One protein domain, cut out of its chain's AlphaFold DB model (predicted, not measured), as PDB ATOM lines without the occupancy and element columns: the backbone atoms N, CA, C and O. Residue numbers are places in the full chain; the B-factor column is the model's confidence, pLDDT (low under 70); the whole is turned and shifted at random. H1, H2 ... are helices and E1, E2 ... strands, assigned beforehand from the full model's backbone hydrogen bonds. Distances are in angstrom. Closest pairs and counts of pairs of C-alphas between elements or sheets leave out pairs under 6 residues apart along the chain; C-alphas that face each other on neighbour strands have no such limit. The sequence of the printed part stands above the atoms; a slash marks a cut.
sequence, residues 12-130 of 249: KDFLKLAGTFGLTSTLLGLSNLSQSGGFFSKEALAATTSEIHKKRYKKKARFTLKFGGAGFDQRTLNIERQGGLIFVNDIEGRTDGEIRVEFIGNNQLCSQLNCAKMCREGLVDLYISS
ATOM      1  N   LYS A  12     237.051 225.682 243.728       87.19
ATOM      2  CA  LYS A  12     237.689 224.701 242.838       87.19
ATOM      3  C   LYS A  12     239.042 225.202 242.329       87.19
ATOM      4  O   LYS A  12     239.995 224.433 242.317       87.19
ATOM      5  N   ASP A  13     239.135 226.478 241.954       88.31
ATOM      6  CA  ASP A  13     240.400 227.076 241.509       88.31
ATOM      7  C   ASP A  13     241.427 227.119 242.642       88.31
ATOM      8  O   ASP A  13     242.574 226.722 242.441       88.31
ATOM      9  N   PHE A  14     240.996 227.512 243.845       88.31
ATOM     10  CA  PHE A  14     241.841 227.492 245.038       88.31
ATOM     11  C   PHE A  14     242.365 226.082 245.343       88.31
ATOM     12  O   PHE A  14     243.565 225.900 245.519       88.31
ATOM     13  N   LEU A  15     241.487 225.072 245.362       90.31
ATOM     14  CA  LEU A  15     241.883 223.689 245.649       90.31
ATOM     15  C   LEU A  15     242.831 223.121 244.588       90.31
ATOM     16  O   LEU A  15     243.770 222.412 244.940       90.31
ATOM     17  N   LYS A  16     242.631 223.461 243.307       92.62
ATOM     18  CA  LYS A  16     243.544 223.050 242.232       92.62
ATOM     19  C   LYS A  16     244.947 223.618 242.459       92.62
ATOM     20  O   LYS A  16     245.916 222.872 242.396       92.62
ATOM     21  N   LEU A  17     245.052 224.914 242.756       92.56
ATOM     22  CA  LEU A  17     246.336 225.562 243.035       92.56
ATOM     23  C   LEU A  17     246.986 225.035 244.316       92.56
ATOM     24  O   LEU A  17     248.186 224.781 244.313       92.56
ATOM     25  N   ALA A  18     246.201 224.793 245.368       91.69
ATOM     26  CA  ALA A  18     246.695 224.201 246.607       91.69
ATOM     27  C   ALA A  18     247.270 222.793 246.387       91.69
ATOM     28  O   ALA A  18     248.284 222.460 246.993       91.69
ATOM     29  N   GLY A  19     246.676 221.998 245.489       92.31
ATOM     30  CA  GLY A  19     247.218 220.698 245.086       92.31
ATOM     31  C   GLY A  19     248.530 220.784 244.296       92.31
ATOM     32  O   GLY A  19     249.334 219.862 244.367       92.31
ATOM     33  N   THR A  20     248.775 221.880 243.570       94.62
ATOM     34  CA  THR A  20     250.004 222.073 242.776       94.62
ATOM     35  C   THR A  20     251.130 222.754 243.559       94.62
ATOM     36  O   THR A  20     252.272 222.319 243.491       94.62
ATOM     37  N   PHE A  21     250.831 223.824 244.300       93.94
ATOM     38  CA  PHE A  21     251.829 224.696 244.938       93.94
ATOM     39  C   PHE A  21     251.840 224.613 246.473       93.94
ATOM     40  O   PHE A  21     252.635 225.296 247.133       93.94
ATOM     41  N   GLY A  22     250.948 223.806 247.051       92.62
ATOM     42  CA  GLY A  22     250.723 223.702 248.489       92.62
ATOM     43  C   GLY A  22     249.731 224.740 249.023       92.62
ATOM     44  O   GLY A  22     249.561 225.838 248.476       92.62
ATOM     45  N   LEU A  23     249.075 224.388 250.133       91.38
ATOM     46  CA  LEU A  23     248.041 225.209 250.768       91.38
ATOM     47  C   LEU A  23     248.582 226.575 251.205       91.38
ATOM     48  O   LEU A  23     247.995 227.598 250.858       91.38
ATOM     49  N   THR A  24     249.719 226.602 251.904       92.38
ATOM     50  CA  THR A  24     250.303 227.847 252.418       92.38
ATOM     51  C   THR A  24     250.685 228.808 251.287       92.38
ATOM     52  O   THR A  24     250.297 229.970 251.330       92.38
ATOM     53  N   SER A  25     251.336 228.336 250.214       94.50
ATOM     54  CA  SER A  25     251.683 229.186 249.057       94.50
ATOM     55  C   SER A  25     250.438 229.801 248.413       94.50
ATOM     56  O   SER A  25     250.451 230.960 248.008       94.50
ATOM     57  N   THR A  26     249.345 229.035 248.355       91.94
ATOM     58  CA  THR A  26     248.076 229.482 247.763       91.94
ATOM     59  C   THR A  26     247.367 230.496 248.666       91.94
ATOM     60  O   THR A  26     246.845 231.500 248.179       91.94
ATOM     61  N   LEU A  27     247.382 230.283 249.988       89.62
ATOM     62  CA  LEU A  27     246.866 231.239 250.975       89.62
ATOM     63  C   LEU A  27     247.638 232.561 250.948       89.62
ATOM     64  O   LEU A  27     247.021 233.625 250.965       89.62
ATOM     65  N   LEU A  28     248.966 232.505 250.859       91.06
ATOM     66  CA  LEU A  28     249.816 233.684 250.713       91.06
ATOM     67  C   LEU A  28     249.572 234.394 249.377       91.06
ATOM     68  O   LEU A  28     249.444 235.616 249.352       91.06
ATOM     69  N   GLY A  29     249.424 233.645 248.279       90.19
ATOM     70  CA  GLY A  29     249.106 234.200 246.958       90.19
ATOM     71  C   GLY A  29     247.810 234.986 246.973       90.19
ATOM     72  O   GLY A  29     247.743 236.123 246.505       90.19
ATOM     73  N   LEU A  30     246.796 234.411 247.608       87.75
ATOM     74  CA  LEU A  30     245.527 235.076 247.809       87.75
ATOM     75  C   LEU A  30     245.635 236.293 248.742       87.75
ATOM     76  O   LEU A  30     245.005 237.313 248.474       87.75
ATOM     77  N   SER A  31     246.408 236.195 249.828       86.44
ATOM     78  CA  SER A  31     246.605 237.294 250.778       86.44
ATOM     79  C   SER A  31     247.349 238.477 250.155       86.44
ATOM     80  O   SER A  31     247.006 239.622 250.440       86.44
ATOM     81  N   ASN A  32     248.325 238.231 249.281       87.06
ATOM     82  CA  ASN A  32     249.033 239.288 248.560       87.06
ATOM     83  C   ASN A  32     248.132 239.935 247.502       87.06
ATOM     84  O   ASN A  32     248.100 241.159 247.387       87.06
ATOM     85  N   LEU A  33     247.339 239.130 246.787       85.75
ATOM     86  CA  LEU A  33     246.368 239.640 245.818       85.75
ATOM     87  C   LEU A  33     245.280 240.493 246.488       85.75
ATOM     88  O   LEU A  33     244.856 241.499 245.930       85.75
ATOM     89  N   SER A  34     244.848 240.130 247.702       78.94
ATOM     90  CA  SER A  34     243.853 240.919 248.429       78.94
ATOM     91  C   SER A  34     244.382 242.233 248.995       78.94
ATOM     92  O   SER A  34     243.602 243.167 249.187       78.94
ATOM     93  N   GLN A  35     245.690 242.330 249.226       75.75
ATOM     94  CA  GLN A  35     246.348 243.554 249.684       75.75
ATOM     95  C   GLN A  35     246.694 244.513 248.542       75.75
ATOM     96  O   GLN A  35     246.658 245.722 248.750       75.75
ATOM     97  N   SER A  36     246.988 244.008 247.341       74.44
ATOM     98  CA  SER A  36     247.394 244.844 246.203       74.44
ATOM     99  C   SER A  36     246.249 245.637 245.560       74.44
ATOM    100  O   SER A  36     246.502 246.465 244.690       74.44
ATOM    101  N   GLY A  37     244.991 245.391 245.951       65.12
ATOM    102  CA  GLY A  37     243.816 246.068 245.384       65.12
ATOM    103  C   GLY A  37     243.581 245.777 243.894       65.12
ATOM    104  O   GLY A  37     242.747 246.432 243.268       65.12
ATOM    105  N   GLY A  38     244.319 244.816 243.328       62.47
ATOM    106  CA  GLY A  38     244.295 244.465 241.912       62.47
ATOM    107  C   GLY A  38     243.072 243.646 241.492       62.47
ATOM    108  O   GLY A  38     242.205 243.286 242.291       62.47
ATOM    109  N   PHE A  39     243.009 243.326 240.198       67.19
ATOM    110  CA  PHE A  39     241.953 242.481 239.643       67.19
ATOM    111  C   PHE A  39     242.050 241.058 240.209       67.19
ATOM    112  O   PHE A  39     243.054 240.367 240.039       67.19
ATOM    113  N   PHE A  40     240.982 240.594 240.855       79.81
ATOM    114  CA  PHE A  40     240.903 239.224 241.348       79.81
ATOM    115  C   PHE A  40     240.545 238.287 240.200       79.81
ATOM    116  O   PHE A  40     239.370 238.028 239.977       79.81
ATOM    117  N   SER A  41     241.530 237.764 239.472       86.12
ATOM    118  CA  SER A  41     241.308 236.691 238.496       86.12
ATOM    119  C   SER A  41     241.982 235.390 238.920       86.12
ATOM    120  O   SER A  41     242.830 235.353 239.818       86.12
ATOM    121  N   LYS A  42     241.589 234.291 238.274       87.88
ATOM    122  CA  LYS A  42     242.225 232.987 238.471       87.88
ATOM    123  C   LYS A  42     243.686 233.020 238.028       87.88
ATOM    124  O   LYS A  42     244.540 232.451 238.699       87.88
ATOM    125  N   GLU A  43     243.959 233.695 236.919       89.88
ATOM    126  CA  GLU A  43     245.284 233.856 236.323       89.88
ATOM    127  C   GLU A  43     246.177 234.673 237.258       89.88
ATOM    128  O   GLU A  43     247.301 234.265 237.542       89.88
ATOM    129  N   ALA A  44     245.645 235.761 237.827       88.75
ATOM    130  CA  ALA A  44     246.348 236.571 238.817       88.75
ATOM    131  C   ALA A  44     246.680 235.765 240.083       88.75
ATOM    132  O   ALA A  44     247.810 235.826 240.577       88.75
ATOM    133  N   LEU A  45     245.733 234.963 240.590       90.38
ATOM    134  CA  LEU A  45     245.987 234.083 241.733       90.38
ATOM    135  C   LEU A  45     247.047 233.023 241.402       90.38
ATOM    136  O   LEU A  45     247.934 232.785 242.220       90.38
ATOM    137  N   ALA A  46     246.977 232.397 240.225       92.38
ATOM    138  CA  ALA A  46     247.933 231.381 239.795       92.38
ATOM    139  C   ALA A  46     249.352 231.953 239.651       92.38
ATOM    140  O   ALA A  46     250.296 231.372 240.187       92.38
ATOM    141  N   ALA A  47     249.496 233.114 239.003       92.81
ATOM    142  CA  ALA A  47     250.774 233.806 238.854       92.81
ATOM    143  C   ALA A  47     251.363 234.187 240.220       92.81
ATOM    144  O   ALA A  47     252.502 233.836 240.524       92.81
ATOM    145  N   THR A  48     250.560 234.813 241.087       92.25
ATOM    146  CA  THR A  48     251.008 235.219 242.430       92.25
ATOM    147  C   THR A  48     251.396 234.010 243.285       92.25
ATOM    148  O   THR A  48     252.416 234.036 243.971       92.25
ATOM    149  N   THR A  49     250.617 232.925 243.223       93.75
ATOM    150  CA  THR A  49     250.899 231.679 243.958       93.75
ATOM    151  C   THR A  49     252.190 231.023 243.476       93.75
ATOM    152  O   THR A  49     252.986 230.583 244.301       93.75
ATOM    153  N   SER A  50     252.420 230.984 242.159       95.69
ATOM    154  CA  SER A  50     253.643 230.436 241.564       95.69
ATOM    155  C   SER A  50     254.880 231.232 241.990       95.69
ATOM    156  O   SER A  50     255.857 230.651 242.457       95.69
ATOM    157  N   GLU A  51     254.820 232.564 241.923       94.50
ATOM    158  CA  GLU A  51     255.930 233.426 242.347       94.50
ATOM    159  C   GLU A  51     256.232 233.304 243.841       94.50
ATOM    160  O   GLU A  51     257.393 233.224 244.242       94.50
ATOM    161  N   ILE A  52     255.199 233.220 244.682       94.81
ATOM    162  CA  ILE A  52     255.388 232.949 246.107       94.81
ATOM    163  C   ILE A  52     256.009 231.573 246.305       94.81
ATOM    164  O   ILE A  52     256.996 231.470 247.020       94.81
ATOM    165  N   HIS A  53     255.497 230.529 245.652       96.19
ATOM    166  CA  HIS A  53     256.056 229.186 245.770       96.19
ATOM    167  C   HIS A  53     257.551 229.169 245.411       96.19
ATOM    168  O   HIS A  53     258.357 228.673 246.194       96.19
ATOM    169  N   LYS A  54     257.955 229.806 244.305       96.12
ATOM    170  CA  LYS A  54     259.377 229.942 243.944       96.12
ATOM    171  C   LYS A  54     260.194 230.613 245.050       96.12
ATOM    172  O   LYS A  54     261.268 230.126 245.384       96.12
ATOM    173  N   LYS A  55     259.686 231.693 245.656       95.25
ATOM    174  CA  LYS A  55     260.360 232.381 246.774       95.25
ATOM    175  C   LYS A  55     260.475 231.495 248.020       95.25
ATOM    176  O   LYS A  55     261.558 231.393 248.584       95.25
ATOM    177  N   ARG A  56     259.396 230.805 248.411       96.25
ATOM    178  CA  ARG A  56     259.346 229.908 249.589       96.25
ATOM    179  C   ARG A  56     260.312 228.724 249.500       96.25
ATOM    180  O   ARG A  56     260.731 228.175 250.523       96.25
ATOM    181  N   TYR A  57     260.628 228.303 248.280       96.81
ATOM    182  CA  TYR A  57     261.485 227.154 247.989       96.81
ATOM    183  C   TYR A  57     262.822 227.554 247.347       96.81
ATOM    184  O   TYR A  57     263.545 226.681 246.872       96.81
ATOM    185  N   LYS A  58     263.182 228.847 247.372       97.44
ATOM    186  CA  LYS A  58     264.447 229.361 246.822       97.44
ATOM    187  C   LYS A  58     265.666 228.693 247.464       97.44
ATOM    188  O   LYS A  58     266.620 228.372 246.763       97.44
ATOM    189  N   LYS A  59     265.628 228.458 248.779       98.00
ATOM    190  CA  LYS A  59     266.630 227.671 249.512       98.00
ATOM    191  C   LYS A  59     266.003 226.447 250.179       98.00
ATOM    192  O   LYS A  59     264.795 226.376 250.432       98.00
ATOM    193  N   LYS A  60     266.850 225.460 250.492       97.38
ATOM    194  CA  LYS A  60     266.464 224.316 251.330       97.38
ATOM    195  C   LYS A  60     266.119 224.829 252.731       97.38
ATOM    196  O   LYS A  60     266.921 225.532 253.340       97.38
ATOM    197  N   ALA A  61     264.947 224.454 253.239       97.75
ATOM    198  CA  ALA A  61     264.537 224.829 254.587       97.75
ATOM    199  C   ALA A  61     265.494 224.218 255.620       97.75
ATOM    200  O   ALA A  61     265.744 223.009 255.607       97.75
ATOM    201  N   ARG A  62     266.011 225.063 256.514       98.06
ATOM    202  CA  ARG A  62     266.741 224.660 257.725       98.06
ATOM    203  C   ARG A  62     265.772 224.389 258.867       98.06
ATOM    204  O   ARG A  62     266.004 223.483 259.658       98.06
ATOM    205  N   PHE A  63     264.679 225.148 258.908       97.88
ATOM    206  CA  PHE A  63     263.595 224.991 259.866       97.88
ATOM    207  C   PHE A  63     262.261 224.947 259.125       97.88
ATOM    208  O   PHE A  63     262.016 225.763 258.237       97.88
ATOM    209  N   THR A  64     261.400 224.007 259.515       97.44
ATOM    210  CA  THR A  64     260.016 223.921 259.040       97.44
ATOM    211  C   THR A  64     259.100 223.996 260.251       97.44
ATOM    212  O   THR A  64     259.090 223.072 261.058       97.44
ATOM    213  N   LEU A  65     258.354 225.091 260.377       98.00
ATOM    214  CA  LEU A  65     257.480 225.379 261.511       98.00
ATOM    215  C   LEU A  65     256.016 225.125 261.141       98.00
ATOM    216  O   LEU A  65     255.568 225.504 260.060       98.00
ATOM    217  N   LYS A  66     255.238 224.534 262.043       97.75
ATOM    218  CA  LYS A  66     253.786 224.364 261.920       97.75
ATOM    219  C   LYS A  66     253.073 225.512 262.617       97.75
ATOM    220  O   LYS A  66     253.280 225.750 263.806       97.75
ATOM    221  N   PHE A  67     252.178 226.178 261.896       97.06
ATOM    222  CA  PHE A  67     251.427 227.317 262.403       97.06
ATOM    223  C   PHE A  67     249.923 227.026 262.433       97.06
ATOM    224  O   PHE A  67     249.258 227.012 261.400       97.06
ATOM    225  N   GLY A  68     249.373 226.822 263.633       95.81
ATOM    226  CA  GLY A  68     247.941 226.626 263.856       95.81
ATOM    227  C   GLY A  68     247.124 227.924 263.790       95.81
ATOM    228  O   GLY A  68     247.221 228.780 264.672       95.81
ATOM    229  N   GLY A  69     246.272 228.057 262.771       92.38
ATOM    230  CA  GLY A  69     245.348 229.182 262.595       92.38
ATOM    231  C   GLY A  69     243.928 228.866 263.077       92.38
ATOM    232  O   GLY A  69     243.043 228.598 262.259       92.38
ATOM    233  N   ALA A  70     243.682 228.900 264.390       90.00
ATOM    234  CA  ALA A  70     242.389 228.513 264.959       90.00
ATOM    235  C   ALA A  70     241.233 229.413 264.507       90.00
ATOM    236  O   ALA A  70     241.171 230.590 264.850       90.00
ATOM    237  N   GLY A  71     240.261 228.841 263.805       84.44
ATOM    238  CA  GLY A  71     239.090 229.553 263.298       84.44
ATOM    239  C   GLY A  71     239.398 230.496 262.136       84.44
ATOM    240  O   GLY A  71     238.517 231.261 261.751       84.44
ATOM    241  N   PHE A  72     240.616 230.435 261.581       84.75
ATOM    242  CA  PHE A  72     241.065 231.317 260.510       84.75
ATOM    243  C   PHE A  72     241.206 230.573 259.189       84.75
ATOM    244  O   PHE A  72     242.079 229.731 258.999       84.75
ATOM    245  N   ASP A  73     240.341 230.930 258.259       79.62
ATOM    246  CA  ASP A  73     240.330 230.542 256.860       79.62
ATOM    247  C   ASP A  73     240.398 231.796 255.974       79.62
ATOM    248  O   ASP A  73     240.429 232.930 256.455       79.62
ATOM    249  N   GLN A  74     240.377 231.608 254.657       72.56
ATOM    250  CA  GLN A  74     240.353 232.711 253.693       72.56
ATOM    251  C   GLN A  74     239.276 233.768 254.003       72.56
ATOM    252  O   GLN A  74     239.495 234.962 253.803       72.56
ATOM    253  N   ARG A  75     238.083 233.345 254.433       76.00
ATOM    254  CA  ARG A  75     236.946 234.248 254.623       76.00
ATOM    255  C   ARG A  75     237.092 235.050 255.907       76.00
ATOM    256  O   ARG A  75     236.871 236.255 255.903       76.00
ATOM    257  N   THR A  76     237.413 234.375 256.997       80.56
ATOM    258  CA  THR A  76     237.539 234.967 258.332       80.56
ATOM    259  C   THR A  76     238.763 235.867 258.431       80.56
ATOM    260  O   THR A  76     238.652 236.929 259.030       80.56
ATOM    261  N   LEU A  77     239.862 235.560 257.732       79.81
ATOM    262  CA  LEU A  77     241.026 236.453 257.630       79.81
ATOM    263  C   LEU A  77     240.726 237.783 256.914       79.81
ATOM    264  O   LEU A  77     241.425 238.767 257.139       79.81
ATOM    265  N   ASN A  78     239.679 237.848 256.082       73.12
ATOM    266  CA  ASN A  78     239.213 239.117 255.509       73.12
ATOM    267  C   ASN A  78     238.408 239.963 256.506       73.12
ATOM    268  O   ASN A  78     238.286 241.169 256.303       73.12
ATOM    269  N   ILE A  79     237.845 239.340 257.545       76.50
ATOM    270  CA  ILE A  79     237.081 240.011 258.604       76.50
ATOM    271  C   ILE A  79     238.033 240.437 259.726       76.50
ATOM    272  O   ILE A  79     238.044 241.596 260.124       76.50
ATOM    273  N   GLU A  80     238.852 239.502 260.202       80.38
ATOM    274  CA  GLU A  80     239.811 239.683 261.286       80.38
ATOM    275  C   GLU A  80     241.221 239.413 260.753       80.38
ATOM    276  O   GLU A  80     241.681 238.273 260.626       80.38
ATOM    277  N   ARG A  81     241.912 240.499 260.398       81.12
ATOM    278  CA  ARG A  81     243.283 240.460 259.879       81.12
ATOM    279  C   ARG A  81     244.274 240.295 261.029       81.12
ATOM    280  O   ARG A  81     244.925 241.246 261.441       81.12
ATOM    281  N   GLN A  82     244.395 239.073 261.533       85.12
ATOM    282  CA  GLN A  82     245.212 238.780 262.715       85.12
ATOM    283  C   GLN A  82     246.744 238.831 262.487       85.12
ATOM    284  O   GLN A  82     247.502 238.853 263.452       85.12
ATOM    285  N   GLY A  83     247.216 238.878 261.231       89.31
ATOM    286  CA  GLY A  83     248.634 239.083 260.886       89.31
ATOM    287  C   GLY A  83     249.463 237.826 260.584       89.31
ATOM    288  O   GLY A  83     250.551 237.943 260.038       89.31
ATOM    289  N   GLY A  84     248.958 236.616 260.833       91.88
ATOM    290  CA  GLY A  84     249.716 235.369 260.660       91.88
ATOM    291  C   GLY A  84     250.237 235.112 259.245       91.88
ATOM    292  O   GLY A  84     251.399 234.765 259.092       91.88
ATOM    293  N   LEU A  85     249.431 235.335 258.200       92.00
ATOM    294  CA  LEU A  85     249.917 235.193 256.817       92.00
ATOM    295  C   LEU A  85     250.954 236.265 256.447       92.00
ATOM    296  O   LEU A  85     251.858 235.992 255.664       92.00
ATOM    297  N   ILE A  86     250.856 237.461 257.040       91.88
ATOM    298  CA  ILE A  86     251.849 238.528 256.859       91.88
ATOM    299  C   ILE A  86     253.167 238.115 257.519       91.88
ATOM    300  O   ILE A  86     254.209 238.210 256.883       91.88
ATOM    301  N   PHE A  87     253.110 237.589 258.747       94.25
ATOM    302  CA  PHE A  87     254.276 237.047 259.444       94.25
ATOM    303  C   PHE A  87     254.960 235.943 258.631       94.25
ATOM    304  O   PHE A  87     256.169 236.003 258.435       94.25
ATOM    305  N   VAL A  88     254.192 234.977 258.109       95.88
ATOM    306  CA  VAL A  88     254.728 233.899 257.261       95.88
ATOM    307  C   VAL A  88     255.438 234.473 256.032       95.88
ATOM    308  O   VAL A  88     256.576 234.104 255.760       95.88
ATOM    309  N   ASN A  89     254.800 235.404 255.317       94.69
ATOM    310  CA  ASN A  89     255.388 236.017 254.125       94.69
ATOM    311  C   ASN A  89     256.668 236.814 254.440       94.69
ATOM    312  O   ASN A  89     257.626 236.761 253.671       94.69
ATOM    313  N   ASP A  90     256.690 237.551 255.555       96.00
ATOM    314  CA  ASP A  90     257.833 238.369 255.974       96.00
ATOM    315  C   ASP A  90     259.025 237.500 256.402       96.00
ATOM    316  O   ASP A  90     260.135 237.704 255.910       96.00
ATOM    317  N   ILE A  91     258.813 236.480 257.246       97.12
ATOM    318  CA  ILE A  91     259.913 235.633 257.731       97.12
ATOM    319  C   ILE A  91     260.495 234.745 256.626       97.12
ATOM    320  O   ILE A  91     261.716 234.636 256.507       97.12
ATOM    321  N   GLU A  92     259.652 234.160 255.768       97.69
ATOM    322  CA  GLU A  92     260.116 233.363 254.627       97.69
ATOM    323  C   GLU A  92     260.849 234.251 253.612       97.69
ATOM    324  O   GLU A  92     261.889 233.856 253.086       97.69
ATOM    325  N   GLY A  93     260.361 235.475 253.378       96.19
ATOM    326  CA  GLY A  93     260.997 236.445 252.485       96.19
ATOM    327  C   GLY A  93     262.371 236.904 252.973       96.19
ATOM    328  O   GLY A  93     263.323 236.914 252.195       96.19
ATOM    329  N   ARG A  94     262.506 237.228 254.265       97.38
ATOM    330  CA  ARG A  94     263.782 237.649 254.878       97.38
ATOM    331  C   ARG A  94     264.824 236.539 254.942       97.38
ATOM    332  O   ARG A  94     266.009 236.829 255.067       97.38
ATOM    333  N   THR A  95     264.387 235.284 254.892       97.94
ATOM    334  CA  THR A  95     265.261 234.111 255.019       97.94
ATOM    335  C   THR A  95     265.428 233.343 253.713       97.94
ATOM    336  O   THR A  95     266.017 232.266 253.723       97.94
ATOM    337  N   ASP A  96     264.920 233.857 252.585       97.19
ATOM    338  CA  ASP A  96     264.906 233.148 251.296       97.19
ATOM    339  C   ASP A  96     264.328 231.711 251.401       97.19
ATOM    340  O   ASP A  96     264.753 230.792 250.695       97.19
ATOM    341  N   GLY A  97     263.376 231.499 252.315       97.31
ATOM    342  CA  GLY A  97     262.759 230.198 252.587       97.31
ATOM    343  C   GLY A  97     263.563 229.249 253.489       97.31
ATOM    344  O   GLY A  97     263.165 228.092 253.634       97.31
ATOM    345  N   GLU A  98     264.667 229.690 254.109       98.19
ATOM    346  CA  GLU A  98     265.415 228.871 255.082       98.19
ATOM    347  C   GLU A  98     264.618 228.613 256.369       98.19
ATOM    348  O   GLU A  98     264.744 227.533 256.954       98.19
ATOM    349  N   ILE A  99     263.779 229.565 256.792       98.25
ATOM    350  CA  ILE A  99     262.712 229.334 257.771       98.25
ATOM    351  C   ILE A  99     261.412 229.238 256.988       98.25
ATOM    352  O   ILE A  99     260.922 230.250 256.497       98.25
ATOM    353  N   ARG A 100     260.858 228.031 256.877       97.88
ATOM    354  CA  ARG A 100     259.581 227.776 256.208       97.88
ATOM    355  C   ARG A 100     258.486 227.576 257.239       97.88
ATOM    356  O   ARG A 100     258.686 226.860 258.216       97.88
ATOM    357  N   VAL A 101     257.321 228.172 257.019       97.94
ATOM    358  CA  VAL A 101     256.182 228.060 257.933       97.94
ATOM    359  C   VAL A 101     254.987 227.499 257.185       97.94
ATOM    360  O   VAL A 101     254.547 228.069 256.194       97.94
ATOM    361  N   GLU A 102     254.426 226.400 257.674       96.56
ATOM    362  CA  GLU A 102     253.201 225.818 257.141       96.56
ATOM    363  C   GLU A 102     251.994 226.282 257.952       96.56
ATOM    364  O   GLU A 102     251.790 225.880 259.100       96.56
ATOM    365  N   PHE A 103     251.186 227.153 257.342       94.88
ATOM    366  CA  PHE A 103     249.982 227.696 257.959       94.88
ATOM    367  C   PHE A 103     248.801 226.745 257.763       94.88
ATOM    368  O   PHE A 103     248.289 226.575 256.654       94.88
ATOM    369  N   ILE A 104     248.333 226.160 258.863       93.38
ATOM    370  CA  ILE A 104     247.240 225.190 258.889       93.38
ATOM    371  C   ILE A 104     246.061 225.821 259.634       93.38
ATOM    372  O   ILE A 104     245.979 225.828 260.864       93.38
ATOM    373  N   GLY A 105     245.168 226.425 258.851       90.75
ATOM    374  CA  GLY A 105     244.024 227.188 259.338       90.75
ATOM    375  C   GLY A 105     242.747 226.370 259.546       90.75
ATOM    376  O   GLY A 105     242.733 225.142 259.481       90.75
ATOM    377  N   ASN A 106     241.642 227.085 259.756       88.00
ATOM    378  CA  ASN A 106     240.274 226.565 259.814       88.00
ATOM    379  C   ASN A 106     240.087 225.392 260.790       88.00
ATOM    380  O   ASN A 106     239.412 224.414 260.472       88.00
ATOM    381  N   ASN A 107     240.725 225.475 261.960       89.44
ATOM    382  CA  ASN A 107     240.697 224.431 262.988       89.44
ATOM    383  C   ASN A 107     241.215 223.048 262.537       89.44
ATOM    384  O   ASN A 107     240.989 222.070 263.240       89.44
ATOM    385  N   GLN A 108     241.907 222.940 261.395       90.19
ATOM    386  CA  GLN A 108     242.368 221.645 260.877       90.19
ATOM    387  C   GLN A 108     243.440 221.001 261.758       90.19
ATOM    388  O   GLN A 108     243.515 219.780 261.835       90.19
ATOM    389  N   LEU A 109     244.270 221.823 262.404       92.44
ATOM    390  CA  LEU A 109     245.324 221.358 263.304       92.44
ATOM    391  C   LEU A 109     244.931 221.512 264.770       92.44
ATOM    392  O   LEU A 109     245.100 220.594 265.564       92.44
ATOM    393  N   CYS A 110     244.420 222.687 265.129       93.94
ATOM    394  CA  CYS A 110     244.039 223.020 266.492       93.94
ATOM    395  C   CYS A 110     242.931 224.081 266.502       93.94
ATOM    396  O   CYS A 110     242.793 224.869 265.565       93.94
ATOM    397  N   SER A 111     242.131 224.093 267.564       92.81
ATOM    398  CA  SER A 111     241.045 225.034 267.817       92.81
ATOM    399  C   SER A 111     241.473 226.161 268.755       92.81
ATOM    400  O   SER A 111     242.528 226.135 269.390       92.81
ATOM    401  N   GLN A 112     240.592 227.150 268.908       91.25
ATOM    402  CA  GLN A 112     240.827 228.306 269.773       91.25
ATOM    403  C   GLN A 112     241.162 227.906 271.222       91.25
ATOM    404  O   GLN A 112     241.910 228.619 271.890       91.25
ATOM    405  N   LEU A 113     240.616 226.778 271.696       91.62
ATOM    406  CA  LEU A 113     240.773 226.289 273.066       91.62
ATOM    407  C   LEU A 113     242.063 225.484 273.270       91.62
ATOM    408  O   LEU A 113     242.646 225.567 274.348       91.62
ATOM    409  N   ASN A 114     242.520 224.716 272.273       94.06
ATOM    410  CA  ASN A 114     243.618 223.756 272.453       94.06
ATOM    411  C   ASN A 114     244.934 224.133 271.748       94.06
ATOM    412  O   ASN A 114     245.957 223.540 272.085       94.06
ATOM    413  N   CYS A 115     244.965 225.130 270.852       95.44
ATOM    414  CA  CYS A 115     246.211 225.517 270.174       95.44
ATOM    415  C   CYS A 115     247.338 225.893 271.146       95.44
ATOM    416  O   CYS A 115     248.481 225.503 270.930       95.44
ATOM    417  N   ALA A 116     247.020 226.592 272.242       96.06
ATOM    418  CA  ALA A 116     248.012 226.934 273.259       96.06
ATOM    419  C   ALA A 116     248.615 225.677 273.909       96.06
ATOM    420  O   ALA A 116     249.825 225.597 274.057       96.06
ATOM    421  N   LYS A 117     247.799 224.661 274.233       96.56
ATOM    422  CA  LYS A 117     248.284 223.367 274.752       96.56
ATOM    423  C   LYS A 117     249.202 222.678 273.747       96.56
ATOM    424  O   LYS A 117     250.306 222.294 274.102       96.56
ATOM    425  N   MET A 118     248.766 222.582 272.492       97.62
ATOM    426  CA  MET A 118     249.549 221.938 271.435       97.62
ATOM    427  C   MET A 118     250.880 222.649 271.182       97.62
ATOM    428  O   MET A 118     251.866 221.986 270.880       97.62
ATOM    429  N   CYS A 119     250.923 223.976 271.332       97.50
ATOM    430  CA  CYS A 119     252.162 224.734 271.200       97.50
ATOM    431  C   CYS A 119     253.139 224.424 272.337       97.50
ATOM    432  O   CYS A 119     254.309 224.148 272.100       97.50
ATOM    433  N   ARG A 120     252.630 224.358 273.570       96.25
ATOM    434  CA  ARG A 120     253.415 223.974 274.753       96.25
ATOM    435  C   ARG A 120     253.968 222.554 274.669       96.25
ATOM    436  O   ARG A 120     255.040 222.285 275.191       96.25
ATOM    437  N   GLU A 121     253.225 221.658 274.029       96.19
ATOM    438  CA  GLU A 121     253.603 220.257 273.814       96.19
ATOM    439  C   GLU A 121     254.508 220.059 272.583       96.19
ATOM    440  O   GLU A 121     254.878 218.929 272.281       96.19
ATOM    441  N   GLY A 122     254.853 221.128 271.849       95.44
ATOM    442  CA  GLY A 122     255.689 221.052 270.644       95.44
ATOM    443  C   GLY A 122     255.005 220.400 269.435       95.44
ATOM    444  O   GLY A 122     255.663 220.044 268.459       95.44
ATOM    445  N   LEU A 123     253.680 220.227 269.470       96.25
ATOM    446  CA  LEU A 123     252.907 219.683 268.346       96.25
ATOM    447  C   LEU A 123     252.680 220.732 267.248       96.25
ATOM    448  O   LEU A 123     252.567 220.376 266.069       96.25
ATOM    449  N   VAL A 124     252.618 222.008 267.641       97.12
ATOM    450  CA  VAL A 124     252.651 223.181 266.756       97.12
ATOM    451  C   VAL A 124     253.724 224.148 267.245       97.12
ATOM    452  O   VAL A 124     253.908 224.303 268.446       97.12
ATOM    453  N   ASP A 125     254.414 224.825 266.338       97.81
ATOM    454  CA  ASP A 125     255.489 225.758 266.701       97.81
ATOM    455  C   ASP A 125     254.951 227.174 266.930       97.81
ATOM    456  O   ASP A 125     255.463 227.944 267.737       97.81
ATOM    457  N   LEU A 126     253.890 227.517 266.200       97.25
ATOM    458  CA  LEU A 126     253.242 228.819 266.215       97.25
ATOM    459  C   LEU A 126     251.730 228.617 266.302       97.25
ATOM    460  O   LEU A 126     251.176 227.673 265.729       97.25
ATOM    461  N   TYR A 127     251.028 229.531 266.966       96.19
ATOM    462  CA  TYR A 127     249.570 229.533 266.948       96.19
ATOM    463  C   TYR A 127     248.984 230.934 267.073       96.19
ATOM    464  O   TYR A 127     249.602 231.842 267.622       96.19
ATOM    465  N   ILE A 128     247.760 231.091 266.569       93.06
ATOM    466  CA  ILE A 128     246.906 232.236 266.879       93.06
ATOM    467  C   ILE A 128     245.608 231.715 267.465       93.06
ATOM    468  O   ILE A 128     244.893 230.927 266.842       93.06
ATOM    469  N   SER A 129     245.271 232.217 268.645       92.06
ATOM    470  CA  SER A 129     243.932 232.154 269.208       92.06
ATOM    471  C   SER A 129     243.714 233.343 270.140       92.06
ATOM    472  O   SER A 129     244.659 234.017 270.550       92.06
ATOM    473  N   SER A 130     242.456 233.633 270.466       91.25
ATOM    474  CA  SER A 130     242.145 234.668 271.454       91.25
ATOM    475  C   SER A 130     242.738 234.310 272.819       91.25
ATOM    476  O   SER A 130     242.628 233.164 273.264       91.25
TER     477      SER A 130
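What this domain is: This is residues 12 to 130 of the 249 residues of the protein "TRAP transporter" of Candidatus Magnetomorum sp. HK-1 (UniProt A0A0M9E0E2). A small parallel sheet of three strands has H4 along one face and the short H5 over the opposite face, while H1, H2 and H3 form a cluster of mostly crossed helices beyond its E2 edge. The printed part has 119 residues, with five named helices and three named strands in the order H1 H2 H3 E1 H4 E2 H5 E3; the sheet runs E2 E1 E3, and the class is mixed. It is compact, with a radius of gyration of the C-alphas of 13.9 A, and spans 40 by 33 by 23 A.

How they stand to each other: H1, residues 12 to 21, touches residues 23 to 26 alone of H2, residues 23 to 35, at a steep tilt of 61 degrees; their closest C-alphas, of Ala 18 and Thr 26, are 5.6 A apart. H3, residues 42 to 56, touches H2 at a steep tilt of 62 degrees, the closest C-alphas being those of Gly 29 and Thr 49, 4.3 A apart. E1, residues 63 to 69, is the inner strand between E2, residues 99 to 105, and E3, residues 126 to 128; within hydrogen-bond range are N 65 and O 100, 2.8 A, and N 68 and O 126, 2.9 A. H2 only grazes the sheet, with residues 23 to 28. H4, residues 84 to 94, lies over E2 and E1 at a height over the sheet of 8.9 A; E1, H4 and E2 make a strand-helix-strand unit, two parallel neighbour strands joined through a helix, with a right-handed crossover. H5, residues 115 to 120, is on the opposite face, over E3, at a height of 8.0 A; E2, H5 and E3 make a split unit, with E1 between its strands, also right-handed. In H1 to H5 every O i to N i+4 pair is within hydrogen-bond range.

Where its parts are: H1 begins at C-alpha 12, (237.689, 224.701, 242.838). H3 measures 20.6 A, E1 and E2 18.9 A each, and H2 18.5 A. E3 ends at C-alpha 128, (246.906, 232.236, 266.879).

The domain as a whole: The C-alphas farthest apart, of Phe 39 and Glu 121, are 42.4 A apart. The printed part has no cut, the link from E1 to H4 is long, and residues 37 to 39 have pLDDT under 70.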